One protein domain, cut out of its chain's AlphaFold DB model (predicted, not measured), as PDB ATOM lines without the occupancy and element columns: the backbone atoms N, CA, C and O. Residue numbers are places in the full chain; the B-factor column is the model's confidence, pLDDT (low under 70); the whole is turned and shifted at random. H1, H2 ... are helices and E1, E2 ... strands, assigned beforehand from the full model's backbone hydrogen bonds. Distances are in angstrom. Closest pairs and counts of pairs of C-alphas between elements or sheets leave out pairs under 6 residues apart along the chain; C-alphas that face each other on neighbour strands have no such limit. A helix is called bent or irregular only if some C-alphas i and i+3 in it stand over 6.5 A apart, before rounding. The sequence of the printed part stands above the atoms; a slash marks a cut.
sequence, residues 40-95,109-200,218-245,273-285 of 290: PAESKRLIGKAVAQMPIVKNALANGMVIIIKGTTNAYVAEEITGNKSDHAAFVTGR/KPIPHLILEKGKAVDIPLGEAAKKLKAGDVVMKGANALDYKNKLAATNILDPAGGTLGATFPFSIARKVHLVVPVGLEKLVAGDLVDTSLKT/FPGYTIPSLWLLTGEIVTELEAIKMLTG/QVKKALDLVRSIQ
ATOM      1  N   PRO A  40     -12.842   2.082  27.357       97.06
ATOM      2  CA  PRO A  40     -11.381   2.121  27.344       97.06
ATOM      3  C   PRO A  40     -10.735   1.267  26.244       97.06
ATOM      4  O   PRO A  40      -9.651   1.606  25.779       97.06
ATOM      5  N   ALA A  41     -11.339   0.145  25.839       96.88
ATOM      6  CA  ALA A  41     -10.808  -0.694  24.758       96.88
ATOM      7  C   ALA A  41     -10.935   0.003  23.393       96.88
ATOM      8  O   ALA A  41      -9.954   0.128  22.657       96.88
ATOM      9  N   GLU A  42     -12.115   0.551  23.103       98.38
ATOM     10  CA  GLU A  42     -12.389   1.302  21.874       98.38
ATOM     11  C   GLU A  42     -11.523   2.572  21.783       98.38
ATOM     12  O   GLU A  42     -10.932   2.852  20.737       98.38
ATOM     13  N   SER A  43     -11.356   3.297  22.895       98.69
ATOM     14  CA  SER A  43     -10.430   4.432  23.001       98.69
ATOM     15  C   SER A  43      -8.996   4.041  22.647       98.69
ATOM     16  O   SER A  43      -8.342   4.714  21.849       98.69
ATOM     17  N   LYS A  44      -8.492   2.927  23.190       98.31
ATOM     18  CA  LYS A  44      -7.122   2.467  22.913       98.31
ATOM     19  C   LYS A  44      -6.935   2.043  21.460       98.31
ATOM     20  O   LYS A  44      -5.884   2.342  20.893       98.31
ATOM     21  N   ARG A  45      -7.937   1.416  20.832       98.50
ATOM     22  CA  ARG A  45      -7.919   1.126  19.390       98.50
ATOM     23  C   ARG A  45      -7.831   2.411  18.567       98.50
ATOM     24  O   ARG A  45      -6.999   2.494  17.663       98.50
ATOM     25  N   LEU A  46      -8.646   3.418  18.890       98.81
ATOM     26  CA  LEU A  46      -8.611   4.727  18.229       98.81
ATOM     27  C   LEU A  46      -7.232   5.395  18.363       98.81
ATOM     28  O   LEU A  46      -6.665   5.851  17.369       98.81
ATOM     29  N   ILE A  47      -6.670   5.402  19.574       98.88
ATOM     30  CA  ILE A  47      -5.333   5.942  19.851       98.88
ATOM     31  C   ILE A  47      -4.261   5.166  19.076       98.88
ATOM     32  O   ILE A  47      -3.411   5.781  18.433       98.88
ATOM     33  N   GLY A  48      -4.324   3.831  19.072       98.50
ATOM     34  CA  GLY A  48      -3.407   2.970  18.320       98.50
ATOM     35  C   GLY A  48      -3.356   3.330  16.837       98.50
ATOM     36  O   GLY A  48      -2.270   3.516  16.280       98.50
ATOM     37  N   LYS A  49      -4.532   3.521  16.220       98.75
ATOM     38  CA  LYS A  49      -4.652   3.941  14.817       98.75
ATOM     39  C   LYS A  49      -3.960   5.272  14.567       98.75
ATOM     40  O   LYS A  49      -3.231   5.398  13.590       98.75
ATOM     41  N   ALA A  50      -4.162   6.257  15.439       98.88
ATOM     42  CA  ALA A  50      -3.549   7.572  15.283       98.88
ATOM     43  C   ALA A  50      -2.026   7.526  15.440       98.88
ATOM     44  O   ALA A  50      -1.310   8.049  14.588       98.88
ATOM     45  N   VAL A  51      -1.519   6.837  16.467       98.81
ATOM     46  CA  VAL A  51      -0.074   6.722  16.721       98.81
ATOM     47  C   VAL A  51       0.653   6.106  15.524       98.81
ATOM     48  O   VAL A  51       1.683   6.628  15.097       98.81
ATOM     49  N   ALA A  52       0.093   5.059  14.909       98.50
ATOM     50  CA  ALA A  52       0.662   4.443  13.709       98.50
ATOM     51  C   ALA A  52       0.727   5.401  12.497       98.50
ATOM     52  O   ALA A  52       1.535   5.209  11.585       98.50
ATOM     53  N   GLN A  53      -0.103   6.452  12.469       98.44
ATOM     54  CA  GLN A  53      -0.126   7.432  11.383       98.44
ATOM     55  C   GLN A  53       0.825   8.619  11.579       98.44
ATOM     56  O   GLN A  53       1.058   9.347  10.605       98.44
ATOM     57  N   MET A  54       1.405   8.790  12.771       98.69
ATOM     58  CA  MET A  54       2.286   9.913  13.094       98.69
ATOM     59  C   MET A  54       3.522   9.964  12.177       98.69
ATOM     60  O   MET A  54       4.197   8.943  11.996       98.69
ATOM     61  N   PRO A  55       3.899  11.145  11.649       98.56
ATOM     62  CA  PRO A  55       5.081  11.283  10.798       98.56
ATOM     63  C   PRO A  55       6.377  10.807  11.464       98.56
ATOM     64  O   PRO A  55       7.160  10.096  10.836       98.56
ATOM     65  N   ILE A  56       6.580  11.138  12.746       98.44
ATOM     66  CA  ILE A  56       7.770  10.722  13.505       98.44
ATOM     67  C   ILE A  56       7.861   9.196  13.648       98.44
ATOM     68  O   ILE A  56       8.943   8.629  13.520       98.44
ATOM     69  N   VAL A  57       6.719   8.522  13.816       98.69
ATOM     70  CA  VAL A  57       6.637   7.060  13.931       98.69
ATOM     71  C   VAL A  57       6.951   6.410  12.592       98.69
ATOM     72  O   VAL A  57       7.821   5.546  12.523       98.69
ATOM     73  N   LYS A  58       6.316   6.865  11.507       98.69
ATOM     74  CA  LYS A  58       6.583   6.360  10.151       98.69
ATOM     75  C   LYS A  58       8.042   6.539   9.744       98.69
ATOM     76  O   LYS A  58       8.633   5.629   9.170       98.69
ATOM     77  N   ASN A  59       8.636   7.686  10.073       98.69
ATOM     78  CA  ASN A  59      10.045   7.936   9.802       98.69
ATOM     79  C   ASN A  59      10.956   6.969  10.575       98.69
ATOM     80  O   ASN A  59      11.855   6.381   9.977       98.69
ATOM     81  N   ALA A  60      10.716   6.766  11.872       98.69
ATOM     82  CA  ALA A  60      11.505   5.832  12.673       98.69
ATOM     83  C   ALA A  60      11.325   4.376  12.210       98.69
ATOM     84  O   ALA A  60      12.303   3.637  12.135       98.69
ATOM     85  N   LEU A  61      10.117   3.980  11.797       98.69
ATOM     86  CA  LEU A  61       9.875   2.673  11.180       98.69
ATOM     87  C   LEU A  61      10.641   2.496   9.862       98.69
ATOM     88  O   LEU A  61      11.068   1.389   9.570       98.69
ATOM     89  N   ALA A  62      10.849   3.545   9.068       98.56
ATOM     90  CA  ALA A  62      11.630   3.438   7.835       98.56
ATOM     91  C   ALA A  62      13.148   3.453   8.090       98.56
ATOM     92  O   ALA A  62      13.903   2.727   7.441       98.56
ATOM     93  N   ASN A  63      13.601   4.283   9.034       98.38
ATOM     94  CA  ASN A  63      14.995   4.725   9.087       98.38
ATOM     95  C   ASN A  63      15.736   4.376  10.385       98.38
ATOM     96  O   ASN A  63      16.969   4.357  10.379       98.38
ATOM     97  N   GLY A  64      15.026   4.088  11.474       98.44
ATOM     98  CA  GLY A  64      15.593   4.003  12.820       98.44
ATOM     99  C   GLY A  64      15.020   2.867  13.660       98.44
ATOM    100  O   GLY A  64      14.660   1.805  13.144       98.44
ATOM    101  N   MET A  65      14.986   3.088  14.970       98.75
ATOM    102  CA  MET A  65      14.445   2.168  15.963       98.75
ATOM    103  C   MET A  65      13.111   2.674  16.514       98.75
ATOM    104  O   MET A  65      12.948   3.857  16.822       98.75
ATOM    105  N   VAL A  66      12.169   1.751  16.693       98.88
ATOM    106  CA  VAL A  66      10.928   1.974  17.436       98.88
ATOM    107  C   VAL A  66      10.847   0.957  18.566       98.88
ATOM    108  O   VAL A  66      10.843  -0.247  18.325       98.88
ATOM    109  N   ILE A  67      10.764   1.439  19.804       98.75
ATOM    110  CA  ILE A  67      10.530   0.605  20.986       98.75
ATOM    111  C   ILE A  67       9.104   0.846  21.471       98.75
ATOM    112  O   ILE A  67       8.768   1.942  21.919       98.75
ATOM    113  N   ILE A  68       8.282  -0.196  21.449       98.44
ATOM    114  CA  ILE A  68       6.922  -0.191  21.983       98.44
ATOM    115  C   ILE A  68       6.951  -0.929  23.320       98.44
ATOM    116  O   ILE A  68       6.989  -2.162  23.397       98.44
ATOM    117  N   ILE A  69       6.978  -0.152  24.404       97.75
ATOM    118  CA  ILE A  69       6.987  -0.699  25.760       97.75
ATOM    119  C   ILE A  69       5.607  -1.290  26.058       97.75
ATOM    120  O   ILE A  69       4.590  -0.780  25.599       97.75
ATOM    121  N   LYS A  70       5.563  -2.360  26.857       95.25
ATOM    122  CA  LYS A  70       4.317  -3.038  27.210       95.25
ATOM    123  C   LYS A  70       3.368  -2.100  27.943       95.25
ATOM    124  O   LYS A  70       3.792  -1.176  28.646       95.25
ATOM    125  N   GLY A  71       2.083  -2.360  27.787       95.19
ATOM    126  CA  GLY A  71       1.001  -1.554  28.324       95.19
ATOM    127  C   GLY A  71      -0.269  -1.801  27.531       95.19
ATOM    128  O   GLY A  71      -0.211  -2.188  26.367       95.19
ATOM    129  N   THR A  72      -1.411  -1.545  28.159       94.88
ATOM    130  CA  THR A  72      -2.717  -1.785  27.540       94.88
ATOM    131  C   THR A  72      -2.855  -0.994  26.233       94.88
ATOM    132  O   THR A  72      -2.932  -1.582  25.161       94.88
ATOM    133  N   THR A  73      -2.732   0.332  26.261       96.81
ATOM    134  CA  THR A  73      -2.809   1.154  25.038       96.81
ATOM    135  C   THR A  73      -1.750   0.780  23.997       96.81
ATOM    136  O   THR A  73      -2.026   0.744  22.801       96.81
ATOM    137  N   ASN A  74      -0.542   0.441  24.447       97.06
ATOM    138  CA  ASN A  74       0.566   0.110  23.556       97.06
ATOM    139  C   ASN A  74       0.401  -1.248  22.853       97.06
ATOM    140  O   ASN A  74       1.014  -1.439  21.806       97.06
ATOM    141  N   ALA A  75      -0.428  -2.160  23.377       96.31
ATOM    142  CA  ALA A  75      -0.796  -3.386  22.668       96.31
ATOM    143  C   ALA A  75      -1.494  -3.039  21.345       96.31
ATOM    144  O   ALA A  75      -1.057  -3.471  20.287       96.31
ATOM    145  N   TYR A  76      -2.483  -2.142  21.380       97.69
ATOM    146  CA  TYR A  76      -3.171  -1.663  20.176       97.69
ATOM    147  C   TYR A  76      -2.227  -0.947  19.209       97.69
ATOM    148  O   TYR A  76      -2.305  -1.154  18.004       97.69
ATOM    149  N   VAL A  77      -1.297  -0.137  19.723       98.12
ATOM    150  CA  VAL A  77      -0.271   0.507  18.888       98.12
ATOM    151  C   VAL A  77       0.604  -0.535  18.181       98.12
ATOM    152  O   VAL A  77       0.867  -0.403  16.987       98.12
ATOM    153  N   ALA A  78       1.028  -1.587  18.889       97.62
ATOM    154  CA  ALA A  78       1.795  -2.682  18.304       97.62
ATOM    155  C   ALA A  78       1.011  -3.398  17.194       97.62
ATOM    156  O   ALA A  78       1.581  -3.692  16.142       97.62
ATOM    157  N   GLU A  79      -0.289  -3.629  17.381       97.19
ATOM    158  CA  GLU A  79      -1.142  -4.247  16.358       97.19
ATOM    159  C   GLU A  79      -1.289  -3.375  15.115       97.19
ATOM    160  O   GLU A  79      -1.154  -3.869  14.000       97.19
ATOM    161  N   GLU A  80      -1.525  -2.074  15.281       97.88
ATOM    162  CA  GLU A  80      -1.701  -1.158  14.148       97.88
ATOM    163  C   GLU A  80      -0.395  -0.950  13.365       97.88
ATOM    164  O   GLU A  80      -0.428  -0.735  12.156       97.88
ATOM    165  N   ILE A  81       0.762  -1.050  14.029       98.06
ATOM    166  CA  ILE A  81       2.074  -0.949  13.376       98.06
ATOM    167  C   ILE A  81       2.471  -2.256  12.681       98.06
ATOM    168  O   ILE A  81       3.045  -2.218  11.594       98.06
ATOM    169  N   THR A  82       2.205  -3.408  13.297       96.56
ATOM    170  CA  THR A  82       2.673  -4.707  12.778       96.56
ATOM    171  C   THR A  82       1.648  -5.435  11.915       96.56
ATOM    172  O   THR A  82       2.016  -6.363  11.200       96.56
ATOM    173  N   GLY A  83       0.369  -5.065  12.000       95.44
ATOM    174  CA  GLY A  83      -0.751  -5.806  11.416       95.44
ATOM    175  C   GLY A  83      -1.074  -7.124  12.131       95.44
ATOM    176  O   GLY A  83      -2.032  -7.798  11.759       95.44
ATOM    177  N   ASN A  84      -0.305  -7.499  13.157       91.69
ATOM    178  CA  ASN A  84      -0.476  -8.748  13.890       91.69
ATOM    179  C   ASN A  84      -1.246  -8.493  15.178       91.69
ATOM    180  O   ASN A  84      -0.885  -7.602  15.941       91.69
ATOM    181  N   LYS A  85      -2.261  -9.315  15.456       87.81
ATOM    182  CA  LYS A  85      -2.927  -9.295  16.760       87.81
ATOM    183  C   LYS A  85      -1.980  -9.796  17.846       87.81
ATOM    184  O   LYS A  85      -1.216 -10.735  17.625       87.81
ATOM    185  N   SER A  86      -2.065  -9.185  19.019       79.62
ATOM    186  CA  SER A  86      -1.319  -9.609  20.202       79.62
ATOM    187  C   SER A  86      -2.273 -10.194  21.236       79.62
ATOM    188  O   SER A  86      -3.431  -9.791  21.314       79.62
ATOM    189  N   ASP A  87      -1.793 -11.136  22.050       86.81
ATOM    190  CA  ASP A  87      -2.485 -11.434  23.302       86.81
ATOM    191  C   ASP A  87      -2.345 -10.199  24.200       86.81
ATOM    192  O   ASP A  87      -1.282  -9.915  24.764       86.81
ATOM    193  N   HIS A  88      -3.430  -9.431  24.271       88.81
ATOM    194  CA  HIS A  88      -3.509  -8.186  25.017       88.81
ATOM    195  C   HIS A  88      -3.129  -8.386  26.476       88.81
ATOM    196  O   HIS A  88      -2.369  -7.570  26.995       88.81
ATOM    197  N   ALA A  89      -3.566  -9.483  27.106       88.81
ATOM    198  CA  ALA A  89      -3.241  -9.797  28.492       88.81
ATOM    199  C   ALA A  89      -1.734 -10.047  28.678       88.81
ATOM    200  O   ALA A  89      -1.142  -9.588  29.660       88.81
ATOM    201  N   ALA A  90      -1.082 -10.680  27.697       91.19
ATOM    202  CA  ALA A  90       0.358 -10.947  27.715       91.19
ATOM    203  C   ALA A  90       1.219  -9.694  27.474       91.19
ATOM    204  O   ALA A  90       2.401  -9.671  27.846       91.19
ATOM    205  N   PHE A  91       0.641  -8.642  26.883       92.62
ATOM    206  CA  PHE A  91       1.294  -7.354  26.620       92.62
ATOM    207  C   PHE A  91       0.974  -6.278  27.681       92.62
ATOM    208  O   PHE A  91       1.326  -5.109  27.508       92.62
ATOM    209  N   VAL A  92       0.349  -6.634  28.813       90.62
ATOM    210  CA  VAL A  92       0.062  -5.691  29.910       90.62
ATOM    211  C   VAL A  92       1.204  -5.616  30.928       90.62
ATOM    212  O   VAL A  92       1.798  -6.610  31.334       90.62
ATOM    213  N   THR A  93       1.473  -4.401  31.403       85.75
ATOM    214  CA  THR A  93       2.224  -4.125  32.634       85.75
ATOM    215  C   THR A  93       1.633  -2.886  33.311       85.75
ATOM    216  O   THR A  93       1.016  -2.068  32.628       85.75
ATOM    217  N   GLY A  94       1.805  -2.746  34.631       82.69
ATOM    218  CA  GLY A  94       1.358  -1.567  35.385       82.69
ATOM    219  C   GLY A  94      -0.152  -1.322  35.296       82.69
ATOM    220  O   GLY A  94      -0.587  -0.259  34.850       82.69
ATOM    221  N   ARG A  95      -0.949  -2.328  35.678       87.94
ATOM    222  CA  ARG A  95      -2.419  -2.308  35.614       87.94
ATOM    223  C   ARG A  95      -3.048  -1.940  36.957       87.94
ATOM    224  O   ARG A  95      -2.424  -2.125  37.996       87.94
ATOM    225  N   LYS A 109       1.450 -15.988  30.197       91.25
ATOM    226  CA  LYS A 109       2.898 -15.808  30.060       91.25
ATOM    227  C   LYS A 109       3.170 -14.452  29.392       91.25
ATOM    228  O   LYS A 109       2.765 -14.275  28.244       91.25
ATOM    229  N   PRO A 110       3.876 -13.515  30.051       90.06
ATOM    230  CA  PRO A 110       4.161 -12.224  29.444       90.06
ATOM    231  C   PRO A 110       5.023 -12.391  28.195       90.06
ATOM    232  O   PRO A 110       6.013 -13.128  28.214       90.06
ATOM    233  N   ILE A 111       4.689 -11.657  27.138       92.44
ATOM    234  CA  ILE A 111       5.540 -11.564  25.947       92.44
ATOM    235  C   ILE A 111       6.565 -10.426  26.099       92.44
ATOM    236  O   ILE A 111       6.429  -9.592  27.008       92.44
ATOM    237  N   PRO A 112       7.643 -10.398  25.296       93.81
ATOM    238  CA  PRO A 112       8.620  -9.313  25.326       93.81
ATOM    239  C   PRO A 112       8.035  -7.960  24.900       93.81
ATOM    240  O   PRO A 112       6.937  -7.862  24.355       93.81
ATOM    241  N   HIS A 113       8.795  -6.897  25.152       96.62
ATOM    242  CA  HIS A 113       8.553  -5.603  24.514       96.62
ATOM    243  C   HIS A 113       8.741  -5.731  23.003       96.62
ATOM    244  O   HIS A 113       9.597  -6.492  22.559       96.62
ATOM    245  N   LEU A 114       7.981  -4.971  22.216       97.62
ATOM    246  CA  LEU A 114       8.165  -4.975  20.771       97.62
ATOM    247  C   LEU A 114       9.233  -3.947  20.401       97.62
ATOM    248  O   LEU A 114       9.074  -2.753  20.651       97.62
ATOM    249  N   ILE A 115      10.325  -4.421  19.813       98.56
ATOM    250  CA  ILE A 115      11.428  -3.589  19.341       98.56
ATOM    251  C   ILE A 115      11.541  -3.799  17.839       98.56
ATOM    252  O   ILE A 115      11.617  -4.934  17.365       98.56
ATOM    253  N   LEU A 116      11.523  -2.702  17.093       98.62
ATOM    254  CA  LEU A 116      11.588  -2.688  15.642       98.62
ATOM    255  C   LEU A 116      12.825  -1.907  15.209       98.62
ATOM    256  O   LEU A 116      12.994  -0.757  15.608       98.62
ATOM    257  N   GLU A 117      13.654  -2.492  14.352       98.50
ATOM    258  CA  GLU A 117      14.711  -1.784  13.628       98.50
ATOM    259  C   GLU A 117      14.316  -1.713  12.152       98.50
ATOM    260  O   GLU A 117      14.140  -2.742  11.494       98.50
ATOM    261  N   LYS A 118      14.133  -0.495  11.631       98.12
ATOM    262  CA  LYS A 118      13.665  -0.238  10.259       98.12
ATOM    263  C   LYS A 118      12.422  -1.072   9.910       98.12
ATOM    264  O   LYS A 118      12.354  -1.728   8.870       98.12
ATOM    265  N   GLY A 119      11.478  -1.106  10.854       97.50
ATOM    266  CA  GLY A 119      10.180  -1.763  10.708       97.50
ATOM    267  C   GLY A 119      10.207  -3.281  10.897       97.50
ATOM    268  O   GLY A 119       9.157  -3.911  10.825       97.50
ATOM    269  N   LYS A 120      11.373  -3.882  11.165       98.00
ATOM    270  CA  LYS A 120      11.513  -5.327  11.394       98.00
ATOM    271  C   LYS A 120      11.689  -5.621  12.874       98.00
ATOM    272  O   LYS A 120      12.525  -5.001  13.525       98.00
ATOM    273  N   ALA A 121      10.924  -6.581  13.386       97.56
ATOM    274  CA  ALA A 121      11.058  -7.026  14.766       97.56
ATOM    275  C   ALA A 121      12.446  -7.618  15.028       97.56
ATOM    276  O   ALA A 121      12.945  -8.421  14.239       97.56
ATOM    277  N   VAL A 122      13.046  -7.214  16.144       97.50
ATOM    278  CA  VAL A 122      14.308  -7.755  16.649       97.50
ATOM    279  C   VAL A 122      14.093  -8.308  18.053       97.50
ATOM    280  O   VAL A 122      13.449  -7.676  18.890       97.50
ATOM    281  N   ASP A 123      14.632  -9.497  18.305       96.12
ATOM    282  CA  ASP A 123      14.525 -10.169  19.598       96.12
ATOM    283  C   ASP A 123      15.747  -9.832  20.458       96.12
ATOM    284  O   ASP A 123      16.757 -10.535  20.453       96.12
ATOM    285  N   ILE A 124      15.686  -8.680  21.126       96.88
ATOM    286  CA  ILE A 124      16.698  -8.243  22.091       96.88
ATOM    287  C   ILE A 124      16.022  -7.727  23.368       96.88
ATOM    288  O   ILE A 124      14.924  -7.168  23.306       96.88
ATOM    289  N   PRO A 125      16.657  -7.849  24.545       97.00
ATOM    290  CA  PRO A 125      16.114  -7.292  25.779       97.00
ATOM    291  C   PRO A 125      15.946  -5.766  25.718       97.00
ATOM    292  O   PRO A 125      16.770  -5.055  25.138       97.00
ATOM    293  N   LEU A 126      14.927  -5.234  26.409       97.62
ATOM    294  CA  LEU A 126      14.612  -3.795  26.425       97.62
ATOM    295  C   LEU A 126      15.818  -2.916  26.787       97.62
ATOM    296  O   LEU A 126      16.054  -1.899  26.141       97.62
ATOM    297  N   GLY A 127      16.590  -3.307  27.804       97.62
ATOM    298  CA  GLY A 127      17.767  -2.547  28.234       97.62
ATOM    299  C   GLY A 127      18.891  -2.526  27.193       97.62
ATOM    300  O   GLY A 127      19.630  -1.546  27.103       97.62
ATOM    301  N   GLU A 128      19.016  -3.571  26.374       98.12
ATOM    302  CA  GLU A 128      19.980  -3.600  25.270       98.12
ATOM    303  C   GLU A 128      19.507  -2.758  24.086       98.12
ATOM    304  O   GLU A 128      20.299  -1.997  23.530       98.12
ATOM    305  N   ALA A 129      18.215  -2.824  23.749       98.38
ATOM    306  CA  ALA A 129      17.614  -1.936  22.756       98.38
ATOM    307  C   ALA A 129      17.784  -0.462  23.152       98.38
ATOM    308  O   ALA A 129      18.239   0.352  22.350       98.38
ATOM    309  N   ALA A 130      17.528  -0.127  24.419       98.31
ATOM    310  CA  ALA A 130      17.677   1.230  24.933       98.31
ATOM    311  C   ALA A 130      19.105   1.775  24.755       98.31
ATOM    312  O   ALA A 130      19.298   2.912  24.323       98.31
ATOM    313  N   LYS A 131      20.124   0.940  24.994       98.44
ATOM    314  CA  LYS A 131      21.538   1.292  24.774       98.44
ATOM    315  C   LYS A 131      21.889   1.539  23.307       98.44
ATOM    316  O   LYS A 131      22.940   2.137  23.057       98.44
ATOM    317  N   LYS A 132      21.056   1.123  22.350       98.38
ATOM    318  CA  LYS A 132      21.251   1.334  20.906       98.38
ATOM    319  C   LYS A 132      20.508   2.551  20.351       98.38
ATOM    320  O   LYS A 132      20.854   2.964  19.249       98.38
ATOM    321  N   LEU A 133      19.570   3.131  21.107       98.62
ATOM    322  CA  LEU A 133      18.776   4.294  20.696       98.62
ATOM    323  C   LEU A 133      19.645   5.469  20.230       98.62
ATOM    324  O   LEU A 133      20.707   5.734  20.805       98.62
ATOM    325  N   LYS A 134      19.175   6.205  19.228       98.50
ATOM    326  CA  LYS A 134      19.819   7.375  18.622       98.50
ATOM    327  C   LYS A 134      18.802   8.498  18.408       98.50
ATOM    328  O   LYS A 134      17.596   8.304  18.529       98.50
ATOM    329  N   ALA A 135      19.301   9.684  18.071       98.44
ATOM    330  CA  ALA A 135      18.444  10.817  17.744       98.44
ATOM    331  C   ALA A 135      17.503  10.473  16.579       98.44
ATOM    332  O   ALA A 135      17.947   9.937  15.564       98.44
ATOM    333  N   GLY A 136      16.219  10.798  16.733       96.62
ATOM    334  CA  GLY A 136      15.179  10.493  15.746       96.62
ATOM    335  C   GLY A 136      14.517   9.117  15.893       96.62
ATOM    336  O   GLY A 136      13.489   8.892  15.253       96.62
ATOM    337  N   ASP A 137      15.037   8.229  16.748       98.81
ATOM    338  CA  ASP A 137      14.331   7.000  17.134       98.81
ATOM    339  C   ASP A 137      13.086   7.331  17.977       98.81
ATOM    340  O   ASP A 137      12.937   8.450  18.484       98.81
ATOM    341  N   VAL A 138      12.194   6.352  18.151       98.88
ATOM    342  CA  VAL A 138      10.941   6.510  18.903       98.88
ATOM    343  C   VAL A 138      10.852   5.494  20.039       98.88
ATOM    344  O   VAL A 138      11.025   4.292  19.842       98.88
ATOM    345  N   VAL A 139      10.493   5.969  21.229       98.75
ATOM    346  CA  VAL A 139      10.070   5.135  22.359       98.75
ATOM    347  C   VAL A 139       8.615   5.456  22.674       98.75
ATOM    348  O   VAL A 139       8.246   6.617  22.835       98.75
ATOM    349  N   MET A 140       7.786   4.422  22.775       98.50
ATOM    350  CA  MET A 140       6.366   4.540  23.085       98.50
ATOM    351  C   MET A 140       6.082   3.962  24.462       98.50
ATOM    352  O   MET A 140       6.332   2.778  24.715       98.50
ATOM    353  N   LYS A 141       5.506   4.775  25.345       97.81
ATOM    354  CA  LYS A 141       5.149   4.365  26.706       97.81
ATOM    355  C   LYS A 141       3.810   4.963  27.113       97.81
ATOM    356  O   LYS A 141       3.699   6.173  27.242       97.81
ATOM    357  N   GLY A 142       2.822   4.107  27.367       97.19
ATOM    358  CA  GLY A 142       1.564   4.535  27.983       97.19
ATOM    359  C   GLY A 142       1.716   4.887  29.466       97.19
ATOM    360  O   GLY A 142       2.703   4.500  30.104       97.19
ATOM    361  N   ALA A 143       0.711   5.570  30.011       97.56
ATOM    362  CA  ALA A 143       0.722   6.172  31.345       97.56
ATOM    363  C   ALA A 143      -0.420   5.667  32.252       97.56
ATOM    364  O   ALA A 143      -1.397   5.075  31.790       97.56
ATOM    365  N   ASN A 144      -0.288   5.913  33.558       97.31
ATOM    366  CA  ASN A 144      -1.297   5.625  34.582       97.31
ATOM    367  C   ASN A 144      -2.084   6.871  35.009       97.31
ATOM    368  O   ASN A 144      -3.187   6.721  35.524       97.31
ATOM    369  N   ALA A 145      -1.532   8.062  34.774       97.44
ATOM    370  CA  ALA A 145      -2.143   9.345  35.084       97.44
ATOM    371  C   ALA A 145      -1.921  10.335  33.934       97.44
ATOM    372  O   ALA A 145      -0.860  10.329  33.303       97.44
ATOM    373  N   LEU A 146      -2.917  11.180  33.688       98.06
ATOM    374  CA  LEU A 146      -2.935  12.217  32.665       98.06
ATOM    375  C   LEU A 146      -3.424  13.529  33.287       98.06
ATOM    376  O   LEU A 146      -4.499  13.591  33.875       98.06
ATOM    377  N   ASP A 147      -2.653  14.586  33.093       97.19
ATOM    378  CA  ASP A 147      -3.070  15.970  33.278       97.19
ATOM    379  C   ASP A 147      -3.032  16.636  31.903       97.19
ATOM    380  O   ASP A 147      -2.013  17.158  31.437       97.19
ATOM    381  N   TYR A 148      -4.164  16.530  31.206       96.25
ATOM    382  CA  TYR A 148      -4.276  16.954  29.814       96.25
ATOM    383  C   TYR A 148      -4.088  18.466  29.661       96.25
ATOM    384  O   TYR A 148      -3.432  18.918  28.722       96.25
ATOM    385  N   LYS A 149      -4.612  19.255  30.609       94.50
ATOM    386  CA  LYS A 149      -4.526  20.719  30.577       94.50
ATOM    387  C   LYS A 149      -3.071  21.185  30.591       94.50
ATOM    388  O   LYS A 149      -2.716  22.078  29.822       94.50
ATOM    389  N   ASN A 150      -2.241  20.561  31.426       94.81
ATOM    390  CA  ASN A 150      -0.823  20.891  31.543       94.81
ATOM    391  C   ASN A 150       0.074  20.071  30.600       94.81
ATOM    392  O   ASN A 150       1.287  20.271  30.591       94.81
ATOM    393  N   LYS A 151      -0.508  19.188  29.773       94.88
ATOM    394  CA  LYS A 151       0.201  18.283  28.851       94.88
ATOM    395  C   LYS A 151       1.225  17.395  29.561       94.88
ATOM    396  O   LYS A 151       2.334  17.191  29.069       94.88
ATOM    397  N   LEU A 152       0.842  16.861  30.717       96.88
ATOM    398  CA  LEU A 152       1.666  15.958  31.508       96.88
ATOM    399  C   LEU A 152       1.004  14.588  31.610       96.88
ATOM    400  O   LEU A 152      -0.213  14.464  31.693       96.88
ATOM    401  N   ALA A 153       1.826  13.551  31.651       98.06
ATOM    402  CA  ALA A 153       1.396  12.203  31.981       98.06
ATOM    403  C   ALA A 153       2.370  11.598  32.993       98.06
ATOM    404  O   ALA A 153       3.486  12.090  33.146       98.06
ATOM    405  N   ALA A 154       1.978  10.536  33.690       97.69
ATOM    406  CA  ALA A 154       2.861   9.860  34.632       97.69
ATOM    407  C   ALA A 154       2.613   8.355  34.681       97.69
ATOM    408  O   ALA A 154       1.503   7.877  34.442       97.69
ATOM    409  N   THR A 155       3.662   7.602  34.994       97.25
ATOM    410  CA  THR A 155       3.601   6.143  35.165       97.25
ATOM    411  C   THR A 155       3.828   5.777  36.626       97.25
ATOM    412  O   THR A 155       4.687   6.371  37.279       97.25
ATOM    413  N   ASN A 156       3.095   4.774  37.110       96.94
ATOM    414  CA  ASN A 156       3.311   4.188  38.432       96.94
ATOM    415  C   ASN A 156       4.640   3.421  38.468       96.94
ATOM    416  O   ASN A 156       4.893   2.575  37.607       96.94
ATOM    417  N   ILE A 157       5.451   3.671  39.493       96.12
ATOM    418  CA  ILE A 157       6.738   3.020  39.729       96.12
ATOM    419  C   ILE A 157       6.703   2.295  41.072       96.12
ATOM    420  O   ILE A 157       6.528   2.910  42.120       96.12
ATOM    421  N   LEU A 158       6.901   0.979  41.007       94.25
ATOM    422  CA  LEU A 158       7.130   0.103  42.165       94.25
ATOM    423  C   LEU A 158       8.477  -0.617  42.097       94.25
ATOM    424  O   LEU A 158       8.980  -1.103  43.102       94.25
ATOM    425  N   ASP A 159       9.055  -0.703  40.901       94.88
ATOM    426  CA  ASP A 159      10.363  -1.304  40.700       94.88
ATOM    427  C   ASP A 159      11.453  -0.356  41.243       94.88
ATOM    428  O   ASP A 159      11.462   0.822  40.868       94.88
ATOM    429  N   PRO A 160      12.377  -0.840  42.095       93.69
ATOM    430  CA  PRO A 160      13.383  -0.001  42.750       93.69
ATOM    431  C   PRO A 160      14.393   0.626  41.775       93.69
ATOM    432  O   PRO A 160      15.039   1.613  42.116       93.69
ATOM    433  N   ALA A 161      14.523   0.092  40.559       95.62
ATOM    434  CA  ALA A 161      15.339   0.660  39.491       95.62
ATOM    435  C   ALA A 161      14.526   1.556  38.534       95.62
ATOM    436  O   ALA A 161      15.035   1.969  37.492       95.62
ATOM    437  N   GLY A 162      13.260   1.857  38.846       95.00
ATOM    438  CA  GLY A 162      12.382   2.660  37.992       95.00
ATOM    439  C   GLY A 162      11.732   1.879  36.846       95.00
ATOM    440  O   GLY A 162      11.116   2.477  35.956       95.00
ATOM    441  N   GLY A 163      11.877   0.551  36.832       94.88
ATOM    442  CA  GLY A 163      11.261  -0.343  35.854       94.88
ATOM    443  C   GLY A 163      11.587   0.026  34.404       94.88
ATOM    444  O   GLY A 163      12.709   0.387  34.053       94.88
ATOM    445  N   THR A 164      10.579  -0.054  33.527       96.00
ATOM    446  CA  THR A 164      10.773   0.217  32.089       96.00
ATOM    447  C   THR A 164      11.250   1.641  31.790       96.00
ATOM    448  O   THR A 164      11.997   1.826  30.830       96.00
ATOM    449  N   LEU A 165      10.869   2.633  32.605       96.12
ATOM    450  CA  LEU A 165      11.330   4.014  32.444       96.12
ATOM    451  C   LEU A 165      12.801   4.125  32.844       96.12
ATOM    452  O   LEU A 165      13.592   4.625  32.051       96.12
ATOM    453  N   GLY A 166      13.193   3.578  33.998       96.94
ATOM    454  CA  GLY A 166      14.596   3.546  34.421       96.94
ATOM    455  C   GLY A 166      15.517   2.869  33.398       96.94
ATOM    456  O   GLY A 166      16.621   3.346  33.140       96.94
ATOM    457  N   ALA A 167      15.033   1.819  32.726       96.81
ATOM    458  CA  ALA A 167      15.782   1.121  31.682       96.81
ATOM    459  C   ALA A 167      15.920   1.901  30.359       96.81
ATOM    460  O   ALA A 167      16.854   1.643  29.600       96.81
ATOM    461  N   THR A 168      14.996   2.816  30.046       97.12
ATOM    462  CA  THR A 168      14.904   3.433  28.707       97.12
ATOM    463  C   THR A 168      15.151   4.938  28.708       97.12
ATOM    464  O   THR A 168      15.878   5.438  27.852       97.12
ATOM    465  N   PHE A 169      14.615   5.673  29.680       95.31
ATOM    466  CA  PHE A 169      14.580   7.136  29.675       95.31
ATOM    467  C   PHE A 169      15.946   7.810  29.800       95.31
ATOM    468  O   PHE A 169      16.131   8.815  29.111       95.31
ATOM    469  N   PRO A 170      16.927   7.290  30.566       96.75
ATOM    470  CA  PRO A 170      18.270   7.865  30.559       96.75
ATOM    471  C   PRO A 170      18.855   7.954  29.142       96.75
ATOM    472  O   PRO A 170      19.437   8.972  28.771       96.75
ATOM    473  N   PHE A 171      18.628   6.928  28.313       98.06
ATOM    474  CA  PHE A 171      19.053   6.927  26.915       98.06
ATOM    475  C   PHE A 171      18.141   7.783  26.041       98.06
ATOM    476  O   PHE A 171      18.650   8.575  25.249       98.06
ATOM    477  N   SER A 172      16.819   7.670  26.200       97.00
ATOM    478  CA  SER A 172      15.860   8.431  25.395       97.00
ATOM    479  C   SER A 172      16.087   9.939  25.503       97.00
ATOM    480  O   SER A 172      16.172  10.632  24.488       97.00
ATOM    481  N   ILE A 173      16.255  10.437  26.731       95.56
ATOM    482  CA  ILE A 173      16.459  11.860  27.015       95.56
ATOM    483  C   ILE A 173      17.829  12.307  26.501       95.56
ATOM    484  O   ILE A 173      17.914  13.236  25.698       95.56
ATOM    485  N   ALA A 174      18.906  11.624  26.907       97.50
ATOM    486  CA  ALA A 174      20.267  12.032  26.557       97.50
ATOM    487  C   ALA A 174      20.530  12.009  25.043       97.50
ATOM    488  O   ALA A 174      21.365  12.759  24.539       97.50
ATOM    489  N   ARG A 175      19.819  11.148  24.307       97.88
ATOM    490  CA  ARG A 175      20.045  10.919  22.875       97.88
ATOM    491  C   ARG A 175      18.979  11.527  21.977       97.88
ATOM    492  O   ARG A 175      19.011  11.264  20.781       97.88
ATOM    493  N   LYS A 176      18.099  12.382  22.514       97.38
ATOM    494  CA  LYS A 176      17.085  13.123  21.738       97.38
ATOM    495  C   LYS A 176      16.141  12.187  20.965       97.38
ATOM    496  O   LYS A 176      15.844  12.412  19.793       97.38
ATOM    497  N   VAL A 177      15.719  11.110  21.620       98.44
ATOM    498  CA  VAL A 177      14.713  10.164  21.117       98.44
ATOM    499  C   VAL A 177      13.332  10.792  21.277       98.44
ATOM    500  O   VAL A 177      13.056  11.449  22.282       98.44
ATOM    501  N   HIS A 178      12.447  10.570  20.312       98.44
ATOM    502  CA  HIS A 178      11.055  10.977  20.435       98.44
ATOM    503  C   HIS A 178      10.327  10.067  21.427       98.44
ATOM    504  O   HIS A 178      10.263   8.850  21.243       98.44
ATOM    505  N   LEU A 179       9.749  10.659  22.469       98.25
ATOM    506  CA  LEU A 179       8.858   9.958  23.384       98.25
ATOM    507  C   LEU A 179       7.414  10.191  22.947       98.25
ATOM    508  O   LEU A 179       6.948  11.327  22.979       98.25
ATOM    509  N   VAL A 180       6.706   9.123  22.590       98.75
ATOM    510  CA  VAL A 180       5.259   9.150  22.333       98.75
ATOM    511  C   VAL A 180       4.546   8.504  23.517       98.75
ATOM    512  O   VAL A 180       4.953   7.438  23.993       98.75
ATOM    513  N   VAL A 181       3.480   9.141  23.995       98.69
ATOM    514  CA  VAL A 181       2.704   8.715  25.164       98.69
ATOM    515  C   VAL A 181       1.256   8.445  24.746       98.69
ATOM    516  O   VAL A 181       0.407   9.332  24.844       98.69
ATOM    517  N   PRO A 182       0.950   7.226  24.267       98.69
ATOM    518  CA  PRO A 182      -0.421   6.799  24.012       98.69
ATOM    519  C   PRO A 182      -1.158   6.627  25.345       98.69
ATOM    520  O   PRO A 182      -0.812   5.757  26.151       98.69
ATOM    521  N   VAL A 183      -2.168   7.451  25.605       98.56
ATOM    522  CA  VAL A 183      -2.901   7.447  26.880       98.56
ATOM    523  C   VAL A 183      -4.324   7.929  26.646       98.56
ATOM    524  O   VAL A 183      -4.522   8.956  26.008       98.56
ATOM    525  N   GLY A 184      -5.312   7.178  27.125       98.19
ATOM    526  CA  GLY A 184      -6.703   7.592  26.991       98.19
ATOM    527  C   GLY A 184      -7.125   8.558  28.092       98.19
ATOM    528  O   GLY A 184      -6.506   8.655  29.163       98.19
ATOM    529  N   LEU A 185      -8.193   9.295  27.812       98.50
ATOM    530  CA  LEU A 185      -8.779  10.270  28.725       98.50
ATOM    531  C   LEU A 185      -9.346   9.630  30.005       98.50
ATOM    532  O   LEU A 185      -9.604  10.344  30.973       98.50
ATOM    533  N   GLU A 186      -9.480   8.300  30.072       97.44
ATOM    534  CA  GLU A 186      -9.841   7.591  31.306       97.44
ATOM    535  C   GLU A 186      -8.769   7.706  32.396       97.44
ATOM    536  O   GLU A 186      -9.027   7.409  33.562       97.44
ATOM    537  N   LYS A 187      -7.552   8.119  32.024       97.56
ATOM    538  CA  LYS A 187      -6.429   8.328  32.944       97.56
ATOM    539  C   LYS A 187      -6.363   9.736  33.522       97.56
ATOM    540  O   LYS A 187      -5.399  10.034  34.225       97.56
ATOM    541  N   LEU A 188      -7.338  10.598  33.230       97.44
ATOM    542  CA  LEU A 188      -7.379  11.939  33.800       97.44
ATOM    543  C   LEU A 188      -7.384  11.892  35.328       97.44
ATOM    544  O   LEU A 188      -8.192  11.194  35.941       97.44
ATOM    545  N   VAL A 189      -6.488  12.665  35.935       96.50
ATOM    546  CA  VAL A 189      -6.457  12.866  37.385       96.50
ATOM    547  C   VAL A 189      -7.085  14.205  37.750       96.50
ATOM    548  O   VAL A 189      -7.009  15.170  36.995       96.50
ATOM    549  N   ALA A 190      -7.724  14.264  38.918       95.38
ATOM    550  CA  ALA A 190      -8.404  15.473  39.380       95.38
ATOM    551  C   ALA A 190      -7.437  16.581  39.841       95.38
ATOM    552  O   ALA A 190      -7.795  17.757  39.815       95.38
ATOM    553  N   GLY A 191      -6.244  16.204  40.311       92.38
ATOM    554  CA  GLY A 191      -5.250  17.119  40.870       92.38
ATOM    555  C   GLY A 191      -4.176  17.548  39.875       92.38
ATOM    556  O   GLY A 191      -4.104  17.052  38.754       92.38
ATOM    557  N   ASP A 192      -3.304  18.448  40.328       94.94
ATOM    558  CA  ASP A 192      -2.072  18.791  39.620       94.94
ATOM    559  C   ASP A 192      -1.115  17.590  39.645       94.94
ATOM    560  O   ASP A 192      -0.805  17.029  40.705       94.94
ATOM    561  N   LEU A 193      -0.672  17.152  38.467       96.62
ATOM    562  CA  LEU A 193       0.112  15.924  38.367       96.62
ATOM    563  C   LEU A 193       1.551  16.089  38.873       96.62
ATOM    564  O   LEU A 193       2.147  15.105  39.318       96.62
ATOM    565  N   VAL A 194       2.102  17.308  38.861       97.00
ATOM    566  CA  VAL A 194       3.410  17.589  39.466       97.00
ATOM    567  C   VAL A 194       3.297  17.452  40.977       97.00
ATOM    568  O   VAL A 194       4.035  16.662  41.558       97.00
ATOM    569  N   ASP A 195       2.338  18.131  41.602       97.19
ATOM    570  CA  ASP A 195       2.061  18.023  43.041       97.19
ATOM    571  C   ASP A 195       1.801  16.567  43.461       97.19
ATOM    572  O   ASP A 195       2.402  16.068  44.412       97.19
ATOM    573  N   THR A 196       0.998  15.832  42.687       96.38
ATOM    574  CA  THR A 196       0.735  14.406  42.941       96.38
ATOM    575  C   THR A 196       2.021  13.566  42.851       96.38
ATOM    576  O   THR A 196       2.256  12.682  43.680       96.38
ATOM    577  N   SER A 197       2.895  13.841  41.876       96.75
ATOM    578  CA  SER A 197       4.198  13.172  41.752       96.75
ATOM    579  C   SER A 197       5.135  13.486  42.917       96.75
ATOM    580  O   SER A 197       5.831  12.587  43.385       96.75
ATOM    581  N   LEU A 198       5.129  14.720  43.428       97.00
ATOM    582  CA  LEU A 198       5.897  15.104  44.613       97.00
ATOM    583  C   LEU A 198       5.394  14.375  45.866       97.00
ATOM    584  O   LEU A 198       6.200  13.770  46.567       97.00
ATOM    585  N   LYS A 199       4.077  14.344  46.091       96.25
ATOM    586  CA  LYS A 199       3.462  13.695  47.260       96.25
ATOM    587  C   LYS A 199       3.681  12.186  47.292       96.25
ATOM    588  O   LYS A 199       4.011  11.622  48.326       96.25
ATOM    589  N   THR A 200       3.557  11.518  46.146       95.12
ATOM    590  CA  THR A 200       3.722  10.051  46.048       95.12
ATOM    591  C   THR A 200       5.167   9.559  46.219       95.12
ATOM    592  O   THR A 200       5.407   8.352  46.225       95.12
ATOM    593  N   PHE A 218      -0.808  -5.938  41.956       88.50
ATOM    594  CA  PHE A 218      -0.544  -4.593  42.460       88.50
ATOM    595  C   PHE A 218      -1.660  -4.195  43.432       88.50
ATOM    596  O   PHE A 218      -2.622  -3.548  43.015       88.50
ATOM    597  N   PRO A 219      -1.593  -4.635  44.699       90.38
ATOM    598  CA  PRO A 219      -2.617  -4.296  45.675       90.38
ATOM    599  C   PRO A 219      -2.605  -2.797  45.993       90.38
ATOM    600  O   PRO A 219      -1.546  -2.171  46.044       90.38
ATOM    601  N   GLY A 220      -3.778  -2.218  46.247       89.44
ATOM    602  CA  GLY A 220      -3.971  -0.774  46.409       89.44
ATOM    603  C   GLY A 220      -3.285  -0.165  47.636       89.44
ATOM    604  O   GLY A 220      -3.033   1.035  47.651       89.44
ATOM    605  N   TYR A 221      -2.947  -0.977  48.644       90.25
ATOM    606  CA  TYR A 221      -2.152  -0.532  49.795       90.25
ATOM    607  C   TYR A 221      -0.656  -0.382  49.470       90.25
ATOM    608  O   TYR A 221       0.076   0.237  50.239       90.25
ATOM    609  N   THR A 222      -0.188  -0.925  48.343       90.31
ATOM    610  CA  THR A 222       1.174  -0.714  47.846       90.31
ATOM    611  C   THR A 222       1.180   0.543  46.983       90.31
ATOM    612  O   THR A 222       0.893   0.500  45.787       90.31
ATOM    613  N   ILE A 223       1.485   1.677  47.609       93.00
ATOM    614  CA  ILE A 223       1.409   2.999  46.980       93.00
ATOM    615  C   ILE A 223       2.617   3.200  46.045       93.00
ATOM    616  O   ILE A 223       3.753   3.205  46.519       93.00
ATOM    617  N   PRO A 224       2.416   3.366  44.722       95.31
ATOM    618  CA  PRO A 224       3.509   3.636  43.797       95.31
ATOM    619  C   PRO A 224       3.928   5.105  43.829       95.31
ATOM    620  O   PRO A 224       3.093   5.996  43.986       95.31
ATOM    621  N   SER A 225       5.203   5.371  43.543       96.25
ATOM    622  CA  SER A 225       5.624   6.714  43.140       96.25
ATOM    623  C   SER A 225       5.212   6.989  41.691       96.25
ATOM    624  O   SER A 225       5.135   6.072  40.871       96.25
ATOM    625  N   LEU A 226       4.979   8.256  41.346       96.50
ATOM    626  CA  LEU A 226       4.678   8.667  39.972       96.50
ATOM    627  C   LEU A 226       5.895   9.299  39.297       96.50
ATOM    628  O   LEU A 226       6.402  10.326  39.749       96.50
ATOM    629  N   TRP A 227       6.311   8.736  38.163       96.81
ATOM    630  CA  TRP A 227       7.340   9.325  37.303       96.81
ATOM    631  C   TRP A 227       6.683  10.110  36.160       96.81
ATOM    632  O   TRP A 227       6.000   9.524  35.316       96.81
ATOM    633  N   LEU A 228       6.911  11.429  36.132       96.88
ATOM    634  CA  LEU A 228       6.423  12.345  35.093       96.88
ATOM    635  C   LEU A 228       7.029  12.065  33.707       96.88
ATOM    636  O   LEU A 228       8.233  11.864  33.549       96.88
ATOM    637  N   LEU A 229       6.188  12.124  32.683       95.44
ATOM    638  CA  LEU A 229       6.528  11.947  31.278       95.44
ATOM    639  C   LEU A 229       6.406  13.287  30.544       95.44
ATOM    640  O   LEU A 229       5.370  13.943  30.623       95.44
ATOM    641  N   THR A 230       7.430  13.653  29.772       85.69
ATOM    642  CA  THR A 230       7.477  14.894  28.972       85.69
ATOM    643  C   THR A 230       7.498  14.599  27.465       85.69
ATOM    644  O   THR A 230       8.339  15.119  26.733       85.69
ATOM    645  N   GLY A 231       6.639  13.682  27.013       93.69
ATOM    646  CA  GLY A 231       6.549  13.243  25.615       93.69
ATOM    647  C   GLY A 231       5.349  13.818  24.860       93.69
ATOM    648  O   GLY A 231       4.548  14.568  25.410       93.69
ATOM    649  N   GLU A 232       5.207  13.430  23.595       97.62
ATOM    650  CA  GLU A 232       4.039  13.744  22.773       97.62
ATOM    651  C   GLU A 232       2.854  12.869  23.198       97.62
ATOM    652  O   GLU A 232       2.831  11.661  22.954       97.62
ATOM    653  N   ILE A 233       1.892  13.484  23.884       98.62
ATOM    654  CA  ILE A 233       0.668  12.832  24.355       98.62
ATOM    655  C   ILE A 233      -0.287  12.629  23.181       98.62
ATOM    656  O   ILE A 233      -0.575  13.571  22.443       98.62
ATOM    657  N   VAL A 234      -0.805  11.408  23.047       98.81
ATOM    658  CA  VAL A 234      -1.834  11.066  22.061       98.81
ATOM    659  C   VAL A 234      -3.024  10.448  22.787       98.81
ATOM    660  O   VAL A 234      -2.968   9.285  23.196       98.81
ATOM    661  N   THR A 235      -4.084  11.243  22.936       98.88
ATOM    662  CA  THR A 235      -5.396  10.809  23.434       98.88
ATOM    663  C   THR A 235      -6.371  10.582  22.279       98.88
ATOM    664  O   THR A 235      -6.037  10.741  21.100       98.88
ATOM    665  N   GLU A 236      -7.617  10.251  22.602       98.81
ATOM    666  CA  GLU A 236      -8.726  10.211  21.655       98.81
ATOM    667  C   GLU A 236      -8.920  11.555  20.931       98.81
ATOM    668  O   GLU A 236      -9.310  11.573  19.763       98.81
ATOM    669  N   LEU A 237      -8.621  12.683  21.587       98.81
ATOM    670  CA  LEU A 237      -8.800  14.021  21.011       98.81
ATOM    671  C   LEU A 237      -7.802  14.270  19.878       98.81
ATOM    672  O   LEU A 237      -8.194  14.659  18.770       98.81
ATOM    673  N   GLU A 238      -6.524  13.984  20.130       98.81
ATOM    674  CA  GLU A 238      -5.477  14.043  19.111       98.81
ATOM    675  C   GLU A 238      -5.755  13.036  17.992       98.81
ATOM    676  O   GLU A 238      -5.576  13.362  16.817       98.81
ATOM    677  N   ALA A 239      -6.256  11.845  18.334       98.81
ATOM    678  CA  ALA A 239      -6.576  10.809  17.363       98.81
ATOM    679  C   ALA A 239      -7.684  11.228  16.386       98.81
ATOM    680  O   ALA A 239      -7.492  11.133  15.170       98.81
ATOM    681  N   ILE A 240      -8.810  11.758  16.880       98.81
ATOM    682  CA  ILE A 240      -9.886  12.278  16.020       98.81
ATOM    683  C   ILE A 240      -9.351  13.389  15.116       98.81
ATOM    684  O   ILE A 240      -9.608  13.376  13.905       98.81
ATOM    685  N   LYS A 241      -8.552  14.310  15.669       98.69
ATOM    686  CA  LYS A 241      -7.982  15.413  14.896       98.69
ATOM    687  C   LYS A 241      -7.055  14.938  13.790       98.69
ATOM    688  O   LYS A 241      -7.199  15.391  12.655       98.69
ATOM    689  N   MET A 242      -6.145  14.024  14.103       98.62
ATOM    690  CA  MET A 242      -5.148  13.515  13.166       98.62
ATOM    691  C   MET A 242      -5.779  12.695  12.040       98.62
ATOM    692  O   MET A 242      -5.403  12.855  10.881       98.62
ATOM    693  N   LEU A 243      -6.746  11.837  12.369       98.75
ATOM    694  CA  LEU A 243      -7.309  10.878  11.418       98.75
ATOM    695  C   LEU A 243      -8.434  11.463  10.557       98.75
ATOM    696  O   LEU A 243      -8.704  10.946   9.475       98.75
ATOM    697  N   THR A 244      -9.106  12.522  11.017       98.62
ATOM    698  CA  THR A 244     -10.328  13.024  10.355       98.62
ATOM    699  C   THR A 244     -10.332  14.525  10.096       98.62
ATOM    700  O   THR A 244     -11.152  15.013   9.321       98.62
ATOM    701  N   GLY A 245      -9.435  15.277  10.737       98.38
ATOM    702  CA  GLY A 245      -9.405  16.738  10.703       98.38
ATOM    703  C   GLY A 245     -10.408  17.420  11.643       98.38
ATOM    704  O   GLY A 245     -10.246  18.620  11.900       98.38
ATOM    705  N   GLN A 273     -15.688  16.239   7.798       98.50
ATOM    706  CA  GLN A 273     -14.826  15.886   8.933       98.50
ATOM    707  C   GLN A 273     -15.609  15.178  10.047       98.50
ATOM    708  O   GLN A 273     -15.182  14.141  10.549       98.50
ATOM    709  N   VAL A 274     -16.782  15.707  10.411       98.62
ATOM    710  CA  VAL A 274     -17.646  15.125  11.451       98.62
ATOM    711  C   VAL A 274     -18.220  13.781  11.010       98.62
ATOM    712  O   VAL A 274     -18.275  12.854  11.816       98.62
ATOM    713  N   LYS A 275     -18.592  13.630   9.730       98.50
ATOM    714  CA  LYS A 275     -19.020  12.336   9.184       98.50
ATOM    715  C   LYS A 275     -17.886  11.309   9.239       98.50
ATOM    716  O   LYS A 275     -18.117  10.198   9.700       98.50
ATOM    717  N   LYS A 276     -16.663  11.683   8.850       98.69
ATOM    718  CA  LYS A 276     -15.476  10.819   8.953       98.69
ATOM    719  C   LYS A 276     -15.183  10.406  10.394       98.69
ATOM    720  O   LYS A 276     -14.883   9.243  10.625       98.69
ATOM    721  N   ALA A 277     -15.300  11.324  11.356       98.75
ATOM    722  CA  ALA A 277     -15.160  11.013  12.781       98.75
ATOM    723  C   ALA A 277     -16.211  10.006  13.259       98.75
ATOM    724  O   ALA A 277     -15.860   9.029  13.920       98.75
ATOM    725  N   LEU A 278     -17.473  10.190  12.870       98.62
ATOM    726  CA  LEU A 278     -18.545   9.258  13.215       98.62
ATOM    727  C   LEU A 278     -18.336   7.873  12.583       98.62
ATOM    728  O   LEU A 278     -18.476   6.867  13.274       98.62
ATOM    729  N   ASP A 279     -17.986   7.817  11.297       98.69
ATOM    730  CA  ASP A 279     -17.736   6.563  10.579       98.69
ATOM    731  C   ASP A 279     -16.511   5.826  11.157       98.69
ATOM    732  O   ASP A 279     -16.559   4.613  11.364       98.69
ATOM    733  N   LEU A 280     -15.444   6.562  11.498       98.75
ATOM    734  CA  LEU A 280     -14.259   6.018  12.162       98.75
ATOM    735  C   LEU A 280     -14.625   5.394  13.510       98.75
ATOM    736  O   LEU A 280     -14.307   4.230  13.737       98.75
ATOM    737  N   VAL A 281     -15.323   6.131  14.378       98.44
ATOM    738  CA  VAL A 281     -15.724   5.615  15.694       98.44
ATOM    739  C   VAL A 281     -16.628   4.390  15.553       98.44
ATOM    740  O   VAL A 281     -16.380   3.379  16.204       98.44
ATOM    741  N   ARG A 282     -17.616   4.420  14.654       98.44
ATOM    742  CA  ARG A 282     -18.501   3.270  14.403       98.44
ATOM    743  C   ARG A 282     -17.760   2.022  13.935       98.44
ATOM    744  O   ARG A 282     -18.202   0.923  14.240       98.44
ATOM    745  N   SER A 283     -16.650   2.178  13.213       98.38
ATOM    746  CA  SER A 283     -15.821   1.036  12.799       98.38
ATOM    747  C   SER A 283     -14.977   0.434  13.930       98.38
ATOM    748  O   SER A 283     -14.433  -0.653  13.761       98.38
ATOM    749  N   ILE A 284     -14.858   1.136  15.060       98.12
ATOM    750  CA  ILE A 284     -14.108   0.710  16.251       98.12
ATOM    751  C   ILE A 284     -15.047   0.176  17.342       98.12
ATOM    752  O   ILE A 284     -14.647  -0.688  18.118       98.12
ATOM    753  N   GLN A 285     -16.277   0.691  17.415       97.50
ATOM    754  CA  GLN A 285     -17.247   0.294  18.433       97.50
ATOM    755  C   GLN A 285     -17.502  -1.222  18.424       97.50
ATOM    756  O   GLN A 285     -17.703  -1.827  17.370       97.50
TER     757      GLN A 285
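AT A GLANCE: This is residues 40 to 95, 109 to 200, 218 to 245 and 273 to 285 of the 290 residues of an uncharacterized protein of Deltaproteobacteria bacterium HGW-Deltaproteobacteria-15 (UniProt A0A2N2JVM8). A twisted five-strand sheet, E2 E1 E3 E6 E8, forms the core, with H1, H2 and H3 over one face, H4 over the other, and H5 beside H4 and only grazing the sheet. A small three-strand sheet, E4 E5 E7, with H6 over it, makes a second part at one end, while H7 and H8 pack on H1, with H8 farthest out. The printed part has 189 residues with eight named helices and eight named strands, in the order H1 H2 E1 H3 E2 H4 E3 E4 E5 H5 E6 H6 E7 E8 H7 H8; the class is mixed, helices and strands. The large sheet is mixed and the small one antiparallel. The whole is compact, with a radius of gyration of the C-alphas of 16.0 A and spans of 47 by 39 by 33 A.

IN THESE COORDINATES: The large sheet holds E2, residues 114 to 117, E1, 65 to 68, E3, 138 to 140, E6, 178 to 182 and 12.7 A long, and E8, 232 to 234. C-alpha 178 of E6 is at (11.055, 10.977, 20.435). The small sheet holds E4, 145 to 147, E5, 152 to 157 and 16.1 A long, and E7, 225 to 229 and 13.0 A long. H1 spans residues 40 to 53 over 20.2 A, from C-alpha 40 at (-11.381, 2.121, 27.344). H2 is 55 to 63, H3 72 to 82 over 16.0 A, H4 126 to 132, H5 163 to 174 over 17.9 A, H6 193 to 199, H7 236 to 244 and H8 273 to 284 over 16.9 A, ending with C-alpha 284 at (-14.108, 0.710, 16.251). H5 is irregular: C-alphas 167 and 170 are 7.3 A apart.

HOW THE PARTS SIT: In the large sheet E2 and E8 are edge strands. E2 is antiparallel to E1, with N 68 and O 114 at 2.8 A. E1 and E3 are parallel, with N 140 and O 67 at 2.8 A; so are E3 and E6, with N 139 and O 178 at 2.9 A, and E6 and E8, with N 181 and O 232 at 2.8 A. H1, H2 and H3 are on the same face. H2 runs slantwise to the strands over E1, at a height over the sheet of 7.2 A, and H3 is over none of them. H1 is over E6 and only just stands up from the sheet, its line rising 41 degrees. H4, on the opposite face, runs along E1 at a height of 9.7 A. H4 and H5 touch at a shallow tilt of 11 degrees, the C-alphas of Ala 130 and Thr 168 being closest, 5.2 A apart. The hub is H1: it touches H3, closest at C-alphas 48 and 77, 4.0 A, H7, at 50 and 239, 4.9 A, and, with residues 42 to 46 alone, H8, at 42 and 284, 5.9 A. In the small sheet the hairpin E4 and E5 has N 147 and O 152 at 2.8 A, and E5 and E7, antiparallel, have N 229 and O 153 at 2.7 A. H6 is on this sheet at a height of 8.1 A. Every O i to N i+4 pair is within hydrogen-bond range in H1, H2, H4, H6, H7 and H8; the figures are 6 of 7 in H3 and 6 of 8 in H5.

THE WHOLE: The C-alphas farthest apart, those of Pro 160 and Lys 275, are 48.3 A apart. Three cuts leave out residues 96 to 108, 201 to 217 and 246 to 272, with gaps of 15.5, 15.7 and 5.8 A between the C-alphas on either side. Of the links that are printed whole, none is long. The mean pLDDT of the printed part is 96.5, and no printed residue is under 70.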